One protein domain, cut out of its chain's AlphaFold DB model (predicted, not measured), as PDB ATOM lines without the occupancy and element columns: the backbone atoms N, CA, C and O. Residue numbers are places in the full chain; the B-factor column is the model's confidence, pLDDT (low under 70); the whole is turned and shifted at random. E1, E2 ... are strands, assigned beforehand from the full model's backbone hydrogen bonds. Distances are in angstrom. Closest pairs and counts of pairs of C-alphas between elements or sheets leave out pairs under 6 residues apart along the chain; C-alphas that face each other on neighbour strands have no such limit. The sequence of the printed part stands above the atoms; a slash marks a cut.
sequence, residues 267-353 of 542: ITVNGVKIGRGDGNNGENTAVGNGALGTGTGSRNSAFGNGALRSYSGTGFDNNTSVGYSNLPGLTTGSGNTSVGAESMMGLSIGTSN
ATOM      1  N   ILE A 267      15.292  -2.774  37.751       91.81
ATOM      2  CA  ILE A 267      14.523  -1.724  37.084       91.81
ATOM      3  C   ILE A 267      15.348  -0.440  37.026       91.81
ATOM      4  O   ILE A 267      16.162  -0.157  37.904       91.81
ATOM      5  N   THR A 268      15.115   0.368  35.995       90.69
ATOM      6  CA  THR A 268      15.685   1.713  35.884       90.69
ATOM      7  C   THR A 268      14.560   2.738  35.896       90.69
ATOM      8  O   THR A 268      13.695   2.713  35.023       90.69
ATOM      9  N   VAL A 269      14.577   3.654  36.864       90.06
ATOM     10  CA  VAL A 269      13.598   4.745  36.998       90.06
ATOM     11  C   VAL A 269      14.348   6.066  36.891       90.06
ATOM     12  O   VAL A 269      15.178   6.365  37.739       90.06
ATOM     13  N   ASN A 270      14.116   6.848  35.833       89.06
ATOM     14  CA  ASN A 270      14.854   8.099  35.573       89.06
ATOM     15  C   ASN A 270      16.393   7.931  35.616       89.06
ATOM     16  O   ASN A 270      17.108   8.788  36.130       89.06
ATOM     17  N   GLY A 271      16.919   6.799  35.134       87.69
ATOM     18  CA  GLY A 271      18.357   6.490  35.182       87.69
ATOM     19  C   GLY A 271      18.881   6.024  36.551       87.69
ATOM     20  O   GLY A 271      20.089   5.822  36.707       87.69
ATOM     21  N   VAL A 272      17.999   5.844  37.539       92.00
ATOM     22  CA  VAL A 272      18.296   5.254  38.851       92.00
ATOM     23  C   VAL A 272      18.036   3.752  38.786       92.00
ATOM     24  O   VAL A 272      16.900   3.335  38.560       92.00
ATOM     25  N   LYS A 273      19.077   2.941  39.001       92.06
ATOM     26  CA  LYS A 273      18.948   1.488  39.183       92.06
ATOM     27  C   LYS A 273      18.201   1.219  40.490       92.06
ATOM     28  O   LYS A 273      18.530   1.849  41.491       92.06
ATOM     29  N   ILE A 274      17.237   0.303  40.483       93.81
ATOM     30  CA  ILE A 274      16.581  -0.253  41.672       93.81
ATOM     31  C   ILE A 274      16.531  -1.772  41.483       93.81
ATOM     32  O   ILE A 274      15.886  -2.260  40.556       93.81
ATOM     33  N   GLY A 275      17.215  -2.534  42.331       92.56
ATOM     34  CA  GLY A 275      17.241  -3.991  42.203       92.56
ATOM     35  C   GLY A 275      18.364  -4.665  42.983       92.56
ATOM     36  O   GLY A 275      18.710  -4.231  44.079       92.56
ATOM     37  N   ARG A 276      18.895  -5.752  42.425       87.38
ATOM     38  CA  ARG A 276      19.917  -6.628  43.016       87.38
ATOM     39  C   ARG A 276      21.323  -6.334  42.467       87.38
ATOM     40  O   ARG A 276      22.300  -6.766  43.069       87.38
ATOM     41  N   GLY A 277      21.464  -5.578  41.377       83.25
ATOM     42  CA  GLY A 277      22.757  -5.376  40.713       83.25
ATOM     43  C   GLY A 277      23.318  -6.666  40.111       83.25
ATOM     44  O   GLY A 277      22.622  -7.674  40.008       83.25
ATOM     45  N   ASP A 278      24.601  -6.652  39.751       74.25
ATOM     46  CA  ASP A 278      25.259  -7.745  39.011       74.25
ATOM     47  C   ASP A 278      25.756  -8.898  39.919       74.25
ATOM     48  O   ASP A 278      26.602  -9.700  39.524       74.25
ATOM     49  N   GLY A 279      25.269  -8.981  41.162       67.44
ATOM     50  CA  GLY A 279      25.781  -9.915  42.168       67.44
ATOM     51  C   GLY A 279      25.278 -11.354  42.037       67.44
ATOM     52  O   GLY A 279      24.161 -11.614  41.583       67.44
ATOM     53  N   ASN A 280      26.073 -12.303  42.535       63.75
ATOM     54  CA  ASN A 280      25.715 -13.721  42.555       63.75
ATOM     55  C   ASN A 280      24.625 -14.006  43.600       63.75
ATOM     56  O   ASN A 280      24.629 -13.443  44.692       63.75
ATOM     57  N   ASN A 281      23.667 -14.880  43.267       70.69
ATOM     58  CA  ASN A 281      22.532 -15.300  44.119       70.69
ATOM     59  C   ASN A 281      21.554 -14.171  44.516       70.69
ATOM     60  O   ASN A 281      20.472 -14.414  45.053       70.69
ATOM     61  N   GLY A 282      21.899 -12.927  44.183       72.38
ATOM     62  CA  GLY A 282      21.078 -11.732  44.227       72.38
ATOM     63  C   GLY A 282      20.765 -11.176  45.622       72.38
ATOM     64  O   GLY A 282      19.908 -10.317  45.767       72.38
ATOM     65  N   GLU A 283      21.447 -11.599  46.675       87.56
ATOM     66  CA  GLU A 283      21.204 -11.109  48.048       87.56
ATOM     67  C   GLU A 283      21.555  -9.619  48.266       87.56
ATOM     68  O   GLU A 283      21.544  -9.129  49.391       87.56
ATOM     69  N   ASN A 284      21.883  -8.892  47.202       91.06
ATOM     70  CA  ASN A 284      22.230  -7.486  47.227       91.06
ATOM     71  C   ASN A 284      21.000  -6.584  47.050       91.06
ATOM     72  O   ASN A 284      19.977  -6.978  46.491       91.06
ATOM     73  N   THR A 285      21.138  -5.331  47.477       93.75
ATOM     74  CA  THR A 285      20.204  -4.241  47.185       93.75
ATOM     75  C   THR A 285      20.977  -3.076  46.579       93.75
ATOM     76  O   THR A 285      21.922  -2.583  47.187       93.75
ATOM     77  N   ALA A 286      20.576  -2.626  45.393       93.50
ATOM     78  CA  ALA A 286      21.175  -1.514  44.668       93.50
ATOM     79  C   ALA A 286      20.099  -0.481  44.316       93.50
ATOM     80  O   ALA A 286      19.154  -0.790  43.592       93.50
ATOM     81  N   VAL A 287      20.248   0.743  44.822       95.44
ATOM     82  CA  VAL A 287      19.350   1.876  44.577       95.44
ATOM     83  C   VAL A 287      20.180   3.122  44.288       95.44
ATOM     84  O   VAL A 287      20.696   3.749  45.206       95.44
ATOM     85  N   GLY A 288      20.327   3.517  43.028       94.25
ATOM     86  CA  GLY A 288      21.155   4.674  42.665       94.25
ATOM     87  C   GLY A 288      21.757   4.571  41.271       94.25
ATOM     88  O   GLY A 288      21.942   3.486  40.728       94.25
ATOM     89  N   ASN A 289      22.097   5.709  40.668       90.56
ATOM     90  CA  ASN A 289      22.881   5.701  39.435       90.56
ATOM     91  C   ASN A 289      24.320   5.244  39.742       90.56
ATOM     92  O   ASN A 289      24.987   5.823  40.602       90.56
ATOM     93  N   GLY A 290      24.772   4.172  39.088       87.19
ATOM     94  CA  GLY A 290      26.076   3.560  39.364       87.19
ATOM     95  C   GLY A 290      26.197   2.924  40.755       87.19
ATOM     96  O   GLY A 290      27.319   2.666  41.184       87.19
ATOM     97  N   ALA A 291      25.078   2.707  41.462       91.06
ATOM     98  CA  ALA A 291      25.063   1.940  42.701       91.06
ATOM     99  C   ALA A 291      25.342   0.467  42.396       91.06
ATOM    100  O   ALA A 291      24.711  -0.090  41.494       91.06
ATOM    101  N   LEU A 292      26.250  -0.131  43.172       86.75
ATOM    102  CA  LEU A 292      26.699  -1.517  43.050       86.75
ATOM    103  C   LEU A 292      27.174  -1.848  41.621       86.75
ATOM    104  O   LEU A 292      26.378  -2.185  40.737       86.75
ATOM    105  N   GLY A 293      28.483  -1.686  41.405       77.50
ATOM    106  CA  GLY A 293      29.160  -1.953  40.135       77.50
ATOM    107  C   GLY A 293      29.119  -3.420  39.683       77.50
ATOM    108  O   GLY A 293      28.314  -4.219  40.145       77.50
ATOM    109  N   THR A 294      30.033  -3.791  38.790       71.00
ATOM    110  CA  THR A 294      30.005  -5.063  38.043       71.00
ATOM    111  C   THR A 294      30.627  -6.265  38.773       71.00
ATOM    112  O   THR A 294      31.192  -7.143  38.121       71.00
ATOM    113  N   GLY A 295      30.637  -6.303  40.109       69.62
ATOM    114  CA  GLY A 295      31.286  -7.399  40.848       69.62
ATOM    115  C   GLY A 295      30.315  -8.385  41.492       69.62
ATOM    116  O   GLY A 295      29.103  -8.203  41.492       69.62
ATOM    117  N   THR A 296      30.880  -9.462  42.041       73.31
ATOM    118  CA  THR A 296      30.165 -10.738  42.230       73.31
ATOM    119  C   THR A 296      29.784 -11.094  43.673       73.31
ATOM    120  O   THR A 296      29.235 -12.173  43.889       73.31
ATOM    121  N   GLY A 297      30.059 -10.241  44.666       82.12
ATOM    122  CA  GLY A 297      29.767 -10.554  46.071       82.12
ATOM    123  C   GLY A 297      28.295 -10.414  46.460       82.12
ATOM    124  O   GLY A 297      27.472  -9.870  45.716       82.12
ATOM    125  N   SER A 298      27.988 -10.898  47.660       87.88
ATOM    126  CA  SER A 298      26.629 -11.112  48.172       87.88
ATOM    127  C   SER A 298      26.343 -10.251  49.409       87.88
ATOM    128  O   SER A 298      27.257  -9.856  50.137       87.88
ATOM    129  N   ARG A 299      25.058 -10.023  49.714       90.31
ATOM    130  CA  ARG A 299      24.586  -9.316  50.925       90.31
ATOM    131  C   ARG A 299      25.080  -7.868  51.039       90.31
ATOM    132  O   ARG A 299      25.301  -7.363  52.137       90.31
ATOM    133  N   ASN A 300      25.260  -7.194  49.910       92.00
ATOM    134  CA  ASN A 300      25.669  -5.795  49.847       92.00
ATOM    135  C   ASN A 300      24.459  -4.865  49.717       92.00
ATOM    136  O   ASN A 300      23.544  -5.122  48.937       92.00
ATOM    137  N   SER A 301      24.478  -3.752  50.442       94.81
ATOM    138  CA  SER A 301      23.473  -2.688  50.365       94.81
ATOM    139  C   SER A 301      24.113  -1.425  49.804       94.81
ATOM    140  O   SER A 301      24.969  -0.844  50.457       94.81
ATOM    141  N   ALA A 302      23.712  -0.985  48.614       94.81
ATOM    142  CA  ALA A 302      24.215   0.219  47.959       94.81
ATOM    143  C   ALA A 302      23.057   1.179  47.660       94.81
ATOM    144  O   ALA A 302      22.249   0.931  46.768       94.81
ATOM    145  N   PHE A 303      22.992   2.289  48.386       96.19
ATOM    146  CA  PHE A 303      21.992   3.337  48.216       96.19
ATOM    147  C   PHE A 303      22.687   4.662  47.898       96.19
ATOM    148  O   PHE A 303      23.503   5.122  48.684       96.19
ATOM    149  N   GLY A 304      22.340   5.304  46.786       95.19
ATOM    150  CA  GLY A 304      22.868   6.600  46.356       95.19
ATOM    151  C   GLY A 304      23.766   6.535  45.117       95.19
ATOM    152  O   GLY A 304      24.158   5.470  44.642       95.19
ATOM    153  N   ASN A 305      24.041   7.703  44.531       93.44
ATOM    154  CA  ASN A 305      24.838   7.808  43.308       93.44
ATOM    155  C   ASN A 305      26.294   7.393  43.583       93.44
ATOM    156  O   ASN A 305      26.938   7.939  44.477       93.44
ATOM    157  N   GLY A 306      26.794   6.418  42.823       90.88
ATOM    158  CA  GLY A 306      28.174   5.946  42.914       90.88
ATOM    159  C   GLY A 306      28.533   5.151  44.178       90.88
ATOM    160  O   GLY A 306      29.716   4.896  44.403       90.88
ATOM    161  N   ALA A 307      27.555   4.752  44.998       93.94
ATOM    162  CA  ALA A 307      27.785   3.864  46.136       93.94
ATOM    163  C   ALA A 307      28.288   2.488  45.648       93.94
ATOM    164  O   ALA A 307      27.586   1.815  44.892       93.94
ATOM    165  N   LEU A 308      29.485   2.055  46.071       90.19
ATOM    166  CA  LEU A 308      30.105   0.777  45.654       90.19
ATOM    167  C   LEU A 308      30.301   0.637  44.120       90.19
ATOM    168  O   LEU A 308      30.079  -0.432  43.549       90.19
ATOM    169  N   ARG A 309      30.688   1.721  43.425       87.19
ATOM    170  CA  ARG A 309      30.671   1.793  41.946       87.19
ATOM    171  C   ARG A 309      31.735   0.969  41.203       87.19
ATOM    172  O   ARG A 309      31.413   0.402  40.165       87.19
ATOM    173  N   SER A 310      32.985   0.918  41.658       73.75
ATOM    174  CA  SER A 310      34.098   0.224  40.968       73.75
ATOM    175  C   SER A 310      34.585  -0.980  41.766       73.75
ATOM    176  O   SER A 310      35.766  -1.156  42.049       73.75
ATOM    177  N   TYR A 311      33.617  -1.811  42.124       67.94
ATOM    178  CA  TYR A 311      33.781  -3.055  42.851       67.94
ATOM    179  C   TYR A 311      34.191  -4.191  41.889       67.94
ATOM    180  O   TYR A 311      33.447  -4.515  40.964       67.94
ATOM    181  N   SER A 312      35.392  -4.760  42.064       64.31
ATOM    182  CA  SER A 312      36.053  -5.698  41.126       64.31
ATOM    183  C   SER A 312      36.766  -6.832  41.879       64.31
ATOM    184  O   SER A 312      37.618  -6.541  42.712       64.31
ATOM    185  N   GLY A 313      36.379  -8.103  41.662       65.88
ATOM    186  CA  GLY A 313      36.852  -9.259  42.455       65.88
ATOM    187  C   GLY A 313      35.744 -10.144  43.065       65.88
ATOM    188  O   GLY A 313      34.602 -10.133  42.594       65.88
ATOM    189  N   THR A 314      36.090 -10.926  44.103       66.69
ATOM    190  CA  THR A 314      35.218 -11.937  44.757       66.69
ATOM    191  C   THR A 314      35.088 -11.803  46.286       66.69
ATOM    192  O   THR A 314      34.340 -12.558  46.898       66.69
ATOM    193  N   GLY A 315      35.810 -10.884  46.937       74.00
ATOM    194  CA  GLY A 315      36.041 -10.916  48.392       74.00
ATOM    195  C   GLY A 315      35.456  -9.743  49.173       74.00
ATOM    196  O   GLY A 315      36.205  -9.030  49.835       74.00
ATOM    197  N   PHE A 316      34.153  -9.492  49.074       82.50
ATOM    198  CA  PHE A 316      33.576  -8.238  49.562       82.50
ATOM    199  C   PHE A 316      32.064  -8.302  49.784       82.50
ATOM    200  O   PHE A 316      31.285  -7.469  49.322       82.50
ATOM    201  N   ASP A 317      31.672  -9.336  50.516       89.12
ATOM    202  CA  ASP A 317      30.324  -9.529  51.033       89.12
ATOM    203  C   ASP A 317      30.012  -8.594  52.210       89.12
ATOM    204  O   ASP A 317      30.909  -8.139  52.928       89.12
ATOM    205  N   ASN A 318      28.720  -8.429  52.497       92.19
ATOM    206  CA  ASN A 318      28.221  -7.777  53.712       92.19
ATOM    207  C   ASN A 318      28.639  -6.301  53.852       92.19
ATOM    208  O   ASN A 318      28.833  -5.818  54.967       92.19
ATOM    209  N   ASN A 319      28.805  -5.576  52.743       94.31
ATOM    210  CA  ASN A 319      29.082  -4.142  52.778       94.31
ATOM    211  C   ASN A 319      27.785  -3.326  52.724       94.31
ATOM    212  O   ASN A 319      26.902  -3.582  51.906       94.31
ATOM    213  N   THR A 320      27.689  -2.293  53.556       96.69
ATOM    214  CA  THR A 320      26.602  -1.308  53.534       96.69
ATOM    215  C   THR A 320      27.161   0.040  53.106       96.69
ATOM    216  O   THR A 320      28.085   0.552  53.723       96.69
ATOM    217  N   SER A 321      26.598   0.633  52.062       96.31
ATOM    218  CA  SER A 321      26.992   1.917  51.497       96.31
ATOM    219  C   SER A 321      25.746   2.761  51.251       96.31
ATOM    220  O   SER A 321      24.908   2.405  50.424       96.31
ATOM    221  N   VAL A 322      25.593   3.859  51.991       97.94
ATOM    222  CA  VAL A 322      24.424   4.747  51.916       97.94
ATOM    223  C   VAL A 322      24.875   6.198  51.755       97.94
ATOM    224  O   VAL A 322      25.380   6.814  52.691       97.94
ATOM    225  N   GLY A 323      24.666   6.750  50.564       96.94
ATOM    226  CA  GLY A 323      24.882   8.145  50.198       96.94
ATOM    227  C   GLY A 323      25.715   8.307  48.923       96.94
ATOM    228  O   GLY A 323      25.630   7.494  48.007       96.94
ATOM    229  N   TYR A 324      26.463   9.404  48.812       96.38
ATOM    230  CA  TYR A 324      27.124   9.791  47.560       96.38
ATOM    231  C   TYR A 324      28.568   9.295  47.496       96.38
ATOM    232  O   TYR A 324      29.385   9.660  48.339       96.38
ATOM    233  N   SER A 325      28.885   8.515  46.461       94.75
ATOM    234  CA  SER A 325      30.245   8.107  46.094       94.75
ATOM    235  C   SER A 325      31.049   7.481  47.246       94.75
ATOM    236  O   SER A 325      32.256   7.694  47.368       94.75
ATOM    237  N   ASN A 326      30.369   6.708  48.096       95.25
ATOM    238  CA  ASN A 326      30.961   5.933  49.185       95.25
ATOM    239  C   ASN A 326      31.528   4.609  48.649       95.25
ATOM    240  O   ASN A 326      30.860   3.924  47.866       95.25
ATOM    241  N   LEU A 327      32.720   4.214  49.112       91.81
ATOM    242  CA  LEU A 327      33.403   2.976  48.698       91.81
ATOM    243  C   LEU A 327      33.537   2.802  47.163       91.81
ATOM    244  O   LEU A 327      33.291   1.709  46.649       91.81
ATOM    245  N   PRO A 328      33.890   3.843  46.382       90.56
ATOM    246  CA  PRO A 328      33.876   3.754  44.930       90.56
ATOM    247  C   PRO A 328      34.956   2.816  44.390       90.56
ATOM    248  O   PRO A 328      34.752   2.300  43.305       90.56
ATOM    249  N   GLY A 329      36.061   2.582  45.105       85.19
ATOM    250  CA  GLY A 329      37.210   1.796  44.635       85.19
ATOM    251  C   GLY A 329      37.497   0.518  45.425       85.19
ATOM    252  O   GLY A 329      38.635   0.056  45.401       85.19
ATOM    253  N   LEU A 330      36.518  -0.036  46.152       87.25
ATOM    254  CA  LEU A 330      36.724  -1.234  46.975       87.25
ATOM    255  C   LEU A 330      37.032  -2.459  46.092       87.25
ATOM    256  O   LEU A 330      36.149  -2.987  45.419       87.25
ATOM    257  N   THR A 331      38.285  -2.920  46.109       84.94
ATOM    258  CA  THR A 331      38.770  -4.073  45.319       84.94
ATOM    259  C   THR A 331      38.770  -5.384  46.106       84.94
ATOM    260  O   THR A 331      38.582  -6.449  45.532       84.94
ATOM    261  N   THR A 332      38.954  -5.325  47.426       84.19
ATOM    262  CA  THR A 332      38.791  -6.459  48.356       84.19
ATOM    263  C   THR A 332      38.393  -5.917  49.730       84.19
ATOM    264  O   THR A 332      38.900  -4.879  50.146       84.19
ATOM    265  N   GLY A 333      37.484  -6.578  50.451       87.44
ATOM    266  CA  GLY A 333      37.049  -6.114  51.772       87.44
ATOM    267  C   GLY A 333      35.576  -6.372  52.089       87.44
ATOM    268  O   GLY A 333      34.685  -5.850  51.426       87.44
ATOM    269  N   SER A 334      35.298  -7.156  53.125       91.38
ATOM    270  CA  SER A 334      33.948  -7.456  53.610       91.38
ATOM    271  C   SER A 334      33.592  -6.690  54.886       91.38
ATOM    272  O   SER A 334      34.466  -6.264  55.647       91.38
ATOM    273  N   GLY A 335      32.290  -6.553  55.144       94.50
ATOM    274  CA  GLY A 335      31.779  -6.062  56.427       94.50
ATOM    275  C   GLY A 335      31.949  -4.561  56.674       94.50
ATOM    276  O   GLY A 335      31.895  -4.137  57.825       94.50
ATOM    277  N   ASN A 336      32.177  -3.746  55.640       96.69
ATOM    278  CA  ASN A 336      32.306  -2.301  55.814       96.69
ATOM    279  C   ASN A 336      30.930  -1.620  55.827       96.69
ATOM    280  O   ASN A 336      30.082  -1.890  54.979       96.69
ATOM    281  N   THR A 337      30.722  -0.686  56.751       98.25
ATOM    282  CA  THR A 337      29.540   0.187  56.800       98.25
ATOM    283  C   THR A 337      29.963   1.617  56.495       98.25
ATOM    284  O   THR A 337      30.731   2.190  57.254       98.25
ATOM    285  N   SER A 338      29.467   2.207  55.411       97.69
ATOM    286  CA  SER A 338      29.784   3.566  54.972       97.69
ATOM    287  C   SER A 338      28.509   4.375  54.730       97.69
ATOM    288  O   SER A 338      27.751   4.105  53.800       97.69
ATOM    289  N   VAL A 339      28.259   5.380  55.566       98.44
ATOM    290  CA  VAL A 339      27.055   6.220  55.517       98.44
ATOM    291  C   VAL A 339      27.458   7.691  55.468       98.44
ATOM    292  O   VAL A 339      28.219   8.157  56.309       98.44
ATOM    293  N   GLY A 340      26.946   8.453  54.500       97.44
ATOM    294  CA  GLY A 340      27.300   9.862  54.289       97.44
ATOM    295  C   GLY A 340      27.675  10.155  52.839       97.44
ATOM    296  O   GLY A 340      27.257   9.444  51.933       97.44
ATOM    297  N   ALA A 341      28.461  11.201  52.603       97.00
ATOM    298  CA  ALA A 341      29.016  11.502  51.284       97.00
ATOM    299  C   ALA A 341      30.536  11.378  51.335       97.00
ATOM    300  O   ALA A 341      31.156  11.965  52.225       97.00
ATOM    301  N   GLU A 342      31.118  10.645  50.389       96.88
ATOM    302  CA  GLU A 342      32.568  10.433  50.285       96.88
ATOM    303  C   GLU A 342      33.165   9.731  51.523       96.88
ATOM    304  O   GLU A 342      34.351   9.842  51.827       96.88
ATOM    305  N   SER A 343      32.329   8.999  52.259       97.25
ATOM    306  CA  SER A 343      32.727   8.181  53.398       97.25
ATOM    307  C   SER A 343      33.469   6.938  52.894       97.25
ATOM    308  O   SER A 343      32.975   6.217  52.017       97.25
ATOM    309  N   MET A 344      34.664   6.681  53.435       95.88
ATOM    310  CA  MET A 344      35.586   5.640  52.948       95.88
ATOM    311  C   MET A 344      35.870   5.712  51.434       95.88
ATOM    312  O   MET A 344      35.974   4.683  50.767       95.88
ATOM    313  N   MET A 345      35.952   6.915  50.849       95.31
ATOM    314  CA  MET A 345      36.148   7.069  49.398       95.31
ATOM    315  C   MET A 345      37.438   6.394  48.886       95.31
ATOM    316  O   MET A 345      37.447   5.817  47.801       95.31
ATOM    317  N   GLY A 346      38.517   6.460  49.662       91.56
ATOM    318  CA  GLY A 346      39.827   5.896  49.342       91.56
ATOM    319  C   GLY A 346      40.034   4.445  49.782       91.56
ATOM    320  O   GLY A 346      41.121   3.915  49.557       91.56
ATOM    321  N   LEU A 347      39.031   3.787  50.383       91.12
ATOM    322  CA  LEU A 347      39.152   2.389  50.809       91.12
ATOM    323  C   LEU A 347      39.213   1.466  49.587       91.12
ATOM    324  O   LEU A 347      38.194   1.168  48.962       91.12
ATOM    325  N   SER A 348      40.420   1.007  49.260       89.88
ATOM    326  CA  SER A 348      40.670   0.034  48.190       89.88
ATOM    327  C   SER A 348      40.753  -1.400  48.709       89.88
ATOM    328  O   SER A 348      40.277  -2.323  48.041       89.88
ATOM    329  N   ILE A 349      41.325  -1.567  49.902       87.94
ATOM    330  CA  ILE A 349      41.452  -2.816  50.653       87.94
ATOM    331  C   ILE A 349      41.078  -2.549  52.111       87.94
ATOM    332  O   ILE A 349      41.427  -1.496  52.634       87.94
ATOM    333  N   GLY A 350      40.385  -3.479  52.763       90.75
ATOM    334  CA  GLY A 350      40.141  -3.421  54.207       90.75
ATOM    335  C   GLY A 350      38.773  -3.953  54.623       90.75
ATOM    336  O   GLY A 350      37.804  -3.913  53.861       90.75
ATOM    337  N   THR A 351      38.694  -4.490  55.836       94.44
ATOM    338  CA  THR A 351      37.518  -5.196  56.353       94.44
ATOM    339  C   THR A 351      36.989  -4.580  57.642       94.44
ATOM    340  O   THR A 351      37.734  -3.998  58.439       94.44
ATOM    341  N   SER A 352      35.686  -4.761  57.865       96.62
ATOM    342  CA  SER A 352      35.018  -4.474  59.140       96.62
ATOM    343  C   SER A 352      35.145  -3.026  59.630       96.62
ATOM    344  O   SER A 352      35.121  -2.770  60.833       96.62
ATOM    345  N   ASN A 353      35.291  -2.059  58.723       98.06
ATOM    346  CA  ASN A 353      35.290  -0.650  59.099       98.06
ATOM    347  C   ASN A 353      33.848  -0.125  59.231       98.06
ATOM    348  O   ASN A 353      32.952  -0.528  58.492       98.06
TER     349      ASN A 353
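Overview. This is residues 267 to 353 of the 542 residues of an uncharacterized protein of Flavobacteriaceae bacterium FS1-H7996/R (UniProt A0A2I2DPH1). With little regular structure, the chain winds in stacked turns: E3 to E6 form one wall, loops the other sides, and hairpin E1 and E2 extends it. The printed part has 87 residues, 24 in six strands, E1 to E6 across one mixed sheet, no named helix: all strand. It is compact, radius of gyration of the C-alphas 11.0 A, spanning 33 by 28 by 16 A.

Arrangement. Begin at E1, residues 267 to 269; E2, 272 to 275, and E3, 285 to 288, complete a meander, each antiparallel to the one before; N 267 and O 274 are 2.9 A apart. Parallel follow E4, 301 to 303, E5, 320 to 324, and E6, 337 to 341; find N 338 and O 320 2.7 A apart.

Along the chain. Find C-alpha 267 at (14.523, -1.724, 37.084); E6, 12.6 A long, ends at C-alpha 341, (29.016, 11.502, 51.284).

Size, cuts and confidence. The printed part has no cut; the links from E3 on are long; pLDDT is under 70 at 279 to 280, 295 and 311 to 314.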